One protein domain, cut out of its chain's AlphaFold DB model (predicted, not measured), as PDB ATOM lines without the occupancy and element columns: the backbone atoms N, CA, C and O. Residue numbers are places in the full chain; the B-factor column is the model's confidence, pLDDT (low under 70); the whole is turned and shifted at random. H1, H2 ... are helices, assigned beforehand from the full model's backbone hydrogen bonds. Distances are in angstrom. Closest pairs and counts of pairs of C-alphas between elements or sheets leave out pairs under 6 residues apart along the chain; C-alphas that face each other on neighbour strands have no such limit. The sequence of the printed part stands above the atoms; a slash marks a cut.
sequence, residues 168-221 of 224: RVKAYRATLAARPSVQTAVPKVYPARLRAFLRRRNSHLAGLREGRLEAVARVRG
ATOM      1  N   ARG A 168     -40.545  42.986  24.498       77.00
ATOM      2  CA  ARG A 168     -39.534  41.912  24.580       77.00
ATOM      3  C   ARG A 168     -39.763  40.796  23.560       77.00
ATOM      4  O   ARG A 168     -38.807  40.271  22.999       77.00
ATOM      5  N   VAL A 169     -41.018  40.440  23.293       80.06
ATOM      6  CA  VAL A 169     -41.356  39.418  22.292       80.06
ATOM      7  C   VAL A 169     -41.143  39.967  20.888       80.06
ATOM      8  O   VAL A 169     -40.649  39.250  20.021       80.06
ATOM      9  N   LYS A 170     -41.498  41.231  20.651       82.50
ATOM     10  CA  LYS A 170     -41.267  41.909  19.372       82.50
ATOM     11  C   LYS A 170     -39.773  41.972  19.044       82.50
ATOM     12  O   LYS A 170     -39.387  41.551  17.956       82.50
ATOM     13  N   ALA A 171     -38.948  42.387  20.004       88.00
ATOM     14  CA  ALA A 171     -37.494  42.384  19.882       88.00
ATOM     15  C   ALA A 171     -36.956  40.969  19.620       88.00
ATOM     16  O   ALA A 171     -36.234  40.753  18.652       88.00
ATOM     17  N   TYR A 172     -37.388  39.977  20.405       89.19
ATOM     18  CA  TYR A 172     -36.992  38.582  20.202       89.19
ATOM     19  C   TYR A 172     -37.353  38.056  18.803       89.19
ATOM     20  O   TYR A 172     -36.528  37.420  18.149       89.19
ATOM     21  N   ARG A 173     -38.568  38.339  18.313       89.56
ATOM     22  CA  ARG A 173     -39.013  37.946  16.967       89.56
ATOM     23  C   ARG A 173     -38.186  38.617  15.873       89.56
ATOM     24  O   ARG A 173     -37.856  37.945  14.901       89.56
ATOM     25  N   ALA A 174     -37.837  39.893  16.036       89.44
ATOM     26  CA  ALA A 174     -36.970  40.603  15.098       89.44
ATOM     27  C   ALA A 174     -35.573  39.963  15.040       89.44
ATOM     28  O   ALA A 174     -35.094  39.628  13.957       89.44
ATOM     29  N   THR A 175     -34.970  39.681  16.198       93.56
ATOM     30  CA  THR A 175     -33.669  39.002  16.285       93.56
ATOM     31  C   THR A 175     -33.713  37.601  15.679       93.56
ATOM     32  O   THR A 175     -32.816  37.212  14.934       93.56
ATOM     33  N   LEU A 176     -34.767  36.831  15.962       92.81
ATOM     34  CA  LEU A 176     -34.939  35.491  15.410       92.81
ATOM     35  C   LEU A 176     -35.107  35.524  13.883       92.81
ATOM     36  O   LEU A 176     -34.494  34.711  13.200       92.81
ATOM     37  N   ALA A 177     -35.877  36.472  13.343       88.94
ATOM     38  CA  ALA A 177     -36.080  36.629  11.901       88.94
ATOM     39  C   ALA A 177     -34.808  37.063  11.147       88.94
ATOM     40  O   ALA A 177     -34.650  36.739   9.971       88.94
ATOM     41  N   ALA A 178     -33.890  37.769  11.814       93.44
ATOM     42  CA  ALA A 178     -32.610  38.178  11.238       93.44
ATOM     43  C   ALA A 178     -31.589  37.030  11.133       93.44
ATOM     44  O   ALA A 178     -30.590  37.161  10.428       93.44
ATOM     45  N   ARG A 179     -31.806  35.899  11.819       96.38
ATOM     46  CA  ARG A 179     -30.867  34.770  11.791       96.38
ATOM     47  C   ARG A 179     -30.807  34.144  10.389       96.38
ATOM     48  O   ARG A 179     -31.861  33.775   9.867       96.38
ATOM     49  N   PRO A 180     -29.606  33.903   9.823       92.44
ATOM     50  CA  PRO A 180     -29.464  33.279   8.506       92.44
ATOM     51  C   PRO A 180     -30.211  31.950   8.391       92.44
ATOM     52  O   PRO A 180     -30.923  31.729   7.419       92.44
ATOM     53  N   SER A 181     -30.154  31.116   9.437       92.62
ATOM     54  CA  SER A 181     -30.865  29.835   9.487       92.62
ATOM     55  C   SER A 181     -32.379  29.970   9.328       92.62
ATOM     56  O   SER A 181     -33.003  29.073   8.778       92.62
ATOM     57  N   VAL A 182     -32.978  31.081   9.767       90.44
ATOM     58  CA  VAL A 182     -34.415  31.355   9.626       90.44
ATOM     59  C   VAL A 182     -34.728  31.925   8.244       90.44
ATOM     60  O   VAL A 182     -35.719  31.532   7.632       90.44
ATOM     61  N   GLN A 183     -33.864  32.794   7.716       85.25
ATOM     62  CA  GLN A 183     -34.024  33.365   6.376       85.25
ATOM     63  C   GLN A 183     -33.907  32.305   5.273       85.25
ATOM     64  O   GLN A 183     -34.621  32.372   4.273       85.25
ATOM     65  N   THR A 184     -33.050  31.300   5.466       88.00
ATOM     66  CA  THR A 184     -32.838  30.212   4.501       88.00
ATOM     67  C   THR A 184     -33.656  28.956   4.800       88.00
ATOM     68  O   THR A 184     -33.681  28.052   3.967       88.00
ATOM     69  N   ALA A 185     -34.343  28.881   5.951       87.44
ATOM     70  CA  ALA A 185     -35.133  27.709   6.352       87.44
ATOM     71  C   ALA A 185     -36.239  27.357   5.353       87.44
ATOM     72  O   ALA A 185     -36.624  26.196   5.222       87.44
ATOM     73  N   VAL A 186     -36.782  28.363   4.665       85.31
ATOM     74  CA  VAL A 186     -37.863  28.181   3.704       85.31
ATOM     75  C   VAL A 186     -37.280  28.249   2.292       85.31
ATOM     76  O   VAL A 186     -36.874  29.327   1.854       85.31
ATOM     77  N   PRO A 187     -37.261  27.137   1.530       85.88
ATOM     78  CA  PRO A 187     -36.798  27.163   0.148       85.88
ATOM     79  C   PRO A 187     -37.597  28.180  -0.671       85.88
ATOM     80  O   PRO A 187     -38.821  28.246  -0.541       85.88
ATOM     81  N   LYS A 188     -36.950  28.901  -1.595       87.06
ATOM     82  CA  LYS A 188     -37.607  29.906  -2.463       87.06
ATOM     83  C   LYS A 188     -38.848  29.369  -3.200       87.06
ATOM     84  O   LYS A 188     -39.764  30.120  -3.515       87.06
ATOM     85  N   VAL A 189     -38.906  28.056  -3.442       90.31
ATOM     86  CA  VAL A 189     -40.005  27.361  -4.139       90.31
ATOM     87  C   VAL A 189     -41.202  27.056  -3.220       90.31
ATOM     88  O   VAL A 189     -42.307  26.770  -3.690       90.31
ATOM     89  N   TYR A 190     -41.032  27.130  -1.900       84.12
ATOM     90  CA  TYR A 190     -42.069  26.792  -0.925       84.12
ATOM     91  C   TYR A 190     -43.377  27.580  -1.109       84.12
ATOM     92  O   TYR A 190     -44.427  26.936  -1.130       84.12
ATOM     93  N   PRO A 191     -43.386  28.911  -1.351       85.12
ATOM     94  CA  PRO A 191     -44.634  29.637  -1.595       85.12
ATOM     95  C   PRO A 191     -45.414  29.116  -2.809       85.12
ATOM     96  O   PRO A 191     -46.645  29.145  -2.822       85.12
ATOM     97  N   ALA A 192     -44.733  28.625  -3.849       86.06
ATOM     98  CA  ALA A 192     -45.389  28.001  -4.997       86.06
ATOM     99  C   ALA A 192     -45.959  26.616  -4.640       86.06
ATOM    100  O   ALA A 192     -47.111  26.326  -4.970       86.06
ATOM    101  N   ARG A 193     -45.203  25.795  -3.895       90.38
ATOM    102  CA  ARG A 193     -45.660  24.477  -3.411       90.38
ATOM    103  C   ARG A 193     -46.858  24.592  -2.473       90.38
ATOM    104  O   ARG A 193     -47.828  23.855  -2.640       90.38
ATOM    105  N   LEU A 194     -46.824  25.547  -1.546       86.94
ATOM    106  CA  LEU A 194     -47.921  25.835  -0.628       86.94
ATOM    107  C   LEU A 194     -49.177  26.256  -1.396       86.94
ATOM    108  O   LEU A 194     -50.248  25.704  -1.163       86.94
ATOM    109  N   ARG A 195     -49.051  27.165  -2.372       83.56
ATOM    110  CA  ARG A 195     -50.176  27.563  -3.237       83.56
ATOM    111  C   ARG A 195     -50.764  26.377  -4.002       83.56
ATOM    112  O   ARG A 195     -51.978  26.190  -3.998       83.56
ATOM    113  N   ALA A 196     -49.921  25.551  -4.619       85.25
ATOM    114  CA  ALA A 196     -50.367  24.364  -5.342       85.25
ATOM    115  C   ALA A 196     -51.079  23.358  -4.423       85.25
ATOM    116  O   ALA A 196     -52.121  22.817  -4.787       85.25
ATOM    117  N   PHE A 197     -50.556  23.141  -3.215       88.06
ATOM    118  CA  PHE A 197     -51.190  22.306  -2.201       88.06
ATOM    119  C   PHE A 197     -52.569  22.847  -1.789       88.06
ATOM    120  O   PHE A 197     -53.551  22.107  -1.828       88.06
ATOM    121  N   LEU A 198     -52.661  24.140  -1.461       87.12
ATOM    122  CA  LEU A 198     -53.909  24.783  -1.036       87.12
ATOM    123  C   LEU A 198     -54.986  24.760  -2.132       87.12
ATOM    124  O   LEU A 198     -56.165  24.585  -1.815       87.12
ATOM    125  N   ARG A 199     -54.589  24.886  -3.408       81.56
ATOM    126  CA  ARG A 199     -55.490  24.723  -4.561       81.56
ATOM    127  C   ARG A 199     -55.957  23.284  -4.739       81.56
ATOM    128  O   ARG A 199     -57.155  23.061  -4.857       81.56
ATOM    129  N   ARG A 200     -55.043  22.306  -4.703       85.25
ATOM    130  CA  ARG A 200     -55.391  20.875  -4.819       85.25
ATOM    131  C   ARG A 200     -56.356  20.412  -3.731       85.25
ATOM    132  O   ARG A 200     -57.161  19.523  -3.966       85.25
ATOM    133  N   ARG A 201     -56.293  21.022  -2.547       84.94
ATOM    134  CA  ARG A 201     -57.205  20.747  -1.428       84.94
ATOM    135  C   ARG A 201     -58.514  21.540  -1.480       84.94
ATOM    136  O   ARG A 201     -59.299  21.425  -0.547       84.94
ATOM    137  N   ASN A 202     -58.724  22.362  -2.512       79.69
ATOM    138  CA  ASN A 202     -59.849  23.293  -2.627       79.69
ATOM    139  C   ASN A 202     -60.075  24.113  -1.339       79.69
ATOM    140  O   ASN A 202     -61.194  24.271  -0.855       79.69
ATOM    141  N   SER A 203     -58.982  24.566  -0.715       76.44
ATOM    142  CA  SER A 203     -59.051  25.184   0.609       76.44
ATOM    143  C   SER A 203     -59.624  26.604   0.547       76.44
ATOM    144  O   SER A 203     -59.347  27.363  -0.380       76.44
ATOM    145  N   HIS A 204     -60.345  27.009   1.592       67.00
ATOM    146  CA  HIS A 204     -60.896  28.362   1.727       67.00
ATOM    147  C   HIS A 204     -59.824  29.470   1.599       67.00
ATOM    148  O   HIS A 204     -60.053  30.494   0.960       67.00
ATOM    149  N   LEU A 205     -58.611  29.224   2.113       61.94
ATOM    150  CA  LEU A 205     -57.469  30.145   2.014       61.94
ATOM    151  C   LEU A 205     -57.000  30.382   0.570       61.94
ATOM    152  O   LEU A 205     -56.511  31.470   0.263       61.94
ATOM    153  N   ALA A 206     -57.147  29.391  -0.317       73.12
ATOM    154  CA  ALA A 206     -56.871  29.577  -1.741       73.12
ATOM    155  C   ALA A 206     -57.879  30.557  -2.367       73.12
ATOM    156  O   ALA A 206     -57.484  31.454  -3.106       73.12
ATOM    157  N   GLY A 207     -59.160  30.445  -1.998       69.81
ATOM    158  CA  GLY A 207     -60.227  31.328  -2.478       69.81
ATOM    159  C   GLY A 207     -60.099  32.783  -2.014       69.81
ATOM    160  O   GLY A 207     -60.399  33.689  -2.790       69.81
ATOM    161  N   LEU A 208     -59.619  33.010  -0.785       73.38
ATOM    162  CA  LEU A 208     -59.351  34.353  -0.249       73.38
ATOM    163  C   LEU A 208     -58.175  35.036  -0.961       73.38
ATOM    164  O   LEU A 208     -58.237  36.217  -1.279       73.38
ATOM    165  N   ARG A 209     -57.099  34.291  -1.239       67.00
ATOM    166  CA  ARG A 209     -55.883  34.839  -1.863       67.00
ATOM    167  C   ARG A 209     -56.024  35.145  -3.348       67.00
ATOM    168  O   ARG A 209     -55.283  35.974  -3.859       67.00
ATOM    169  N   GLU A 210     -56.921  34.452  -4.035       72.19
ATOM    170  CA  GLU A 210     -57.119  34.594  -5.481       72.19
ATOM    171  C   GLU A 210     -58.281  35.545  -5.815       72.19
ATOM    172  O   GLU A 210     -58.710  35.601  -6.961       72.19
ATOM    173  N   GLY A 211     -58.842  36.249  -4.819       60.41
ATOM    174  CA  GLY A 211     -60.001  37.135  -5.003       60.41
ATOM    175  C   GLY A 211     -61.259  36.411  -5.500       60.41
ATOM    176  O   GLY A 211     -62.262  37.035  -5.829       60.41
ATOM    177  N   ARG A 212     -61.231  35.075  -5.551       57.56
ATOM    178  CA  ARG A 212     -62.288  34.246  -6.132       57.56
ATOM    179  C   ARG A 212     -63.560  34.306  -5.297       57.56
ATOM    180  O   ARG A 212     -64.651  34.261  -5.847       57.56
ATOM    181  N   LEU A 213     -63.430  34.424  -3.976       52.16
ATOM    182  CA  LEU A 213     -64.581  34.546  -3.078       52.16
ATOM    183  C   LEU A 213     -65.242  35.930  -3.175       52.16
ATOM    184  O   LEU A 213     -66.467  35.997  -3.187       52.16
ATOM    185  N   GLU A 214     -64.457  36.997  -3.352       55.41
ATOM    186  CA  GLU A 214     -64.945  38.359  -3.641       55.41
ATOM    187  C   GLU A 214     -65.664  38.417  -5.002       55.41
ATOM    188  O   GLU A 214     -66.772  38.942  -5.114       55.41
ATOM    189  N   ALA A 215     -65.080  37.806  -6.040       50.34
ATOM    190  CA  ALA A 215     -65.673  37.735  -7.375       50.34
ATOM    191  C   ALA A 215     -66.982  36.925  -7.390       50.34
ATOM    192  O   ALA A 215     -67.976  37.360  -7.970       50.34
ATOM    193  N   VAL A 216     -67.027  35.781  -6.698       56.06
ATOM    194  CA  VAL A 216     -68.252  34.973  -6.556       56.06
ATOM    195  C   VAL A 216     -69.317  35.699  -5.722       56.06
ATOM    196  O   VAL A 216     -70.503  35.572  -6.025       56.06
ATOM    197  N   ALA A 217     -68.933  36.476  -4.702       53.22
ATOM    198  CA  ALA A 217     -69.863  37.293  -3.919       53.22
ATOM    199  C   ALA A 217     -70.477  38.435  -4.749       53.22
ATOM    200  O   ALA A 217     -71.694  38.630  -4.701       53.22
ATOM    201  N   ARG A 218     -69.670  39.112  -5.584       51.50
ATOM    202  CA  ARG A 218     -70.136  40.143  -6.532       51.50
ATOM    203  C   ARG A 218     -71.104  39.591  -7.573       51.50
ATOM    204  O   ARG A 218     -72.161  40.175  -7.778       51.50
ATOM    205  N   VAL A 219     -70.789  38.443  -8.177       54.06
ATOM    206  CA  VAL A 219     -71.672  37.781  -9.156       54.06
ATOM    207  C   VAL A 219     -72.996  37.336  -8.518       54.06
ATOM    208  O   VAL A 219     -74.022  37.289  -9.187       54.06
ATOM    209  N   ARG A 220     -73.011  37.048  -7.210       57.97
ATOM    210  CA  ARG A 220     -74.211  36.614  -6.473       57.97
ATOM    211  C   ARG A 220     -74.996  37.750  -5.806       57.97
ATOM    212  O   ARG A 220     -75.907  37.456  -5.035       57.97
ATOM    213  N   GLY A 221     -74.668  39.014  -6.082       39.00
ATOM    214  CA  GLY A 221     -75.447  40.174  -5.631       39.00
ATOM    215  C   GLY A 221     -75.479  40.393  -4.114       39.00
ATOM    216  O   GLY A 221     -76.346  41.107  -3.617       39.00
TER     217      GLY A 221
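Overview. This is residues 168 to 221 of the 224 residues of the protein "Glutathione S-transferase family protein" of Nitrococcus mobilis Nb-231 (UniProt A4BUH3). What shape is this? Five helices string out in an open U: H1 is one arm, H2 the corner, H3 the base, and H4 and H5 lead off its other end. What builds it? The class is all helix, and the 54 printed residues are extended: radius of gyration of the C-alphas 17.0 A, spans 47 by 26 by 14 A.

Along the chain. What comes first? H1, residues 168 to 178, spans 15.5 A from C-alpha 168 (-39.534, 41.912, 24.580); H2 is residues 180 to 183. What follows? H3, residues 190 to 200, spans 15.1 A; H4 is residues 204 to 209; H5, residues 212 to 219, ends at C-alpha 219 (-71.672, 37.781, -9.156).

Arrangement. Which helices touch? H3 and H4 touch at a steep tilt of 52 degrees, opposite ways; the closest C-alphas, of Leu 198 and Ala 206, are 5.7 A apart. What of backbones? Every O i to N i+4 pair is within hydrogen-bond range in H1, H3, H4 and H5; H2 is too short for one.

Size, cuts and confidence. How large? The farthest C-alphas, of Pro 180 and Gly 221, are 48.6 A apart. How sure? The printed part has no cut; pLDDT is under 70 at 15 residues, among them 211 to 221.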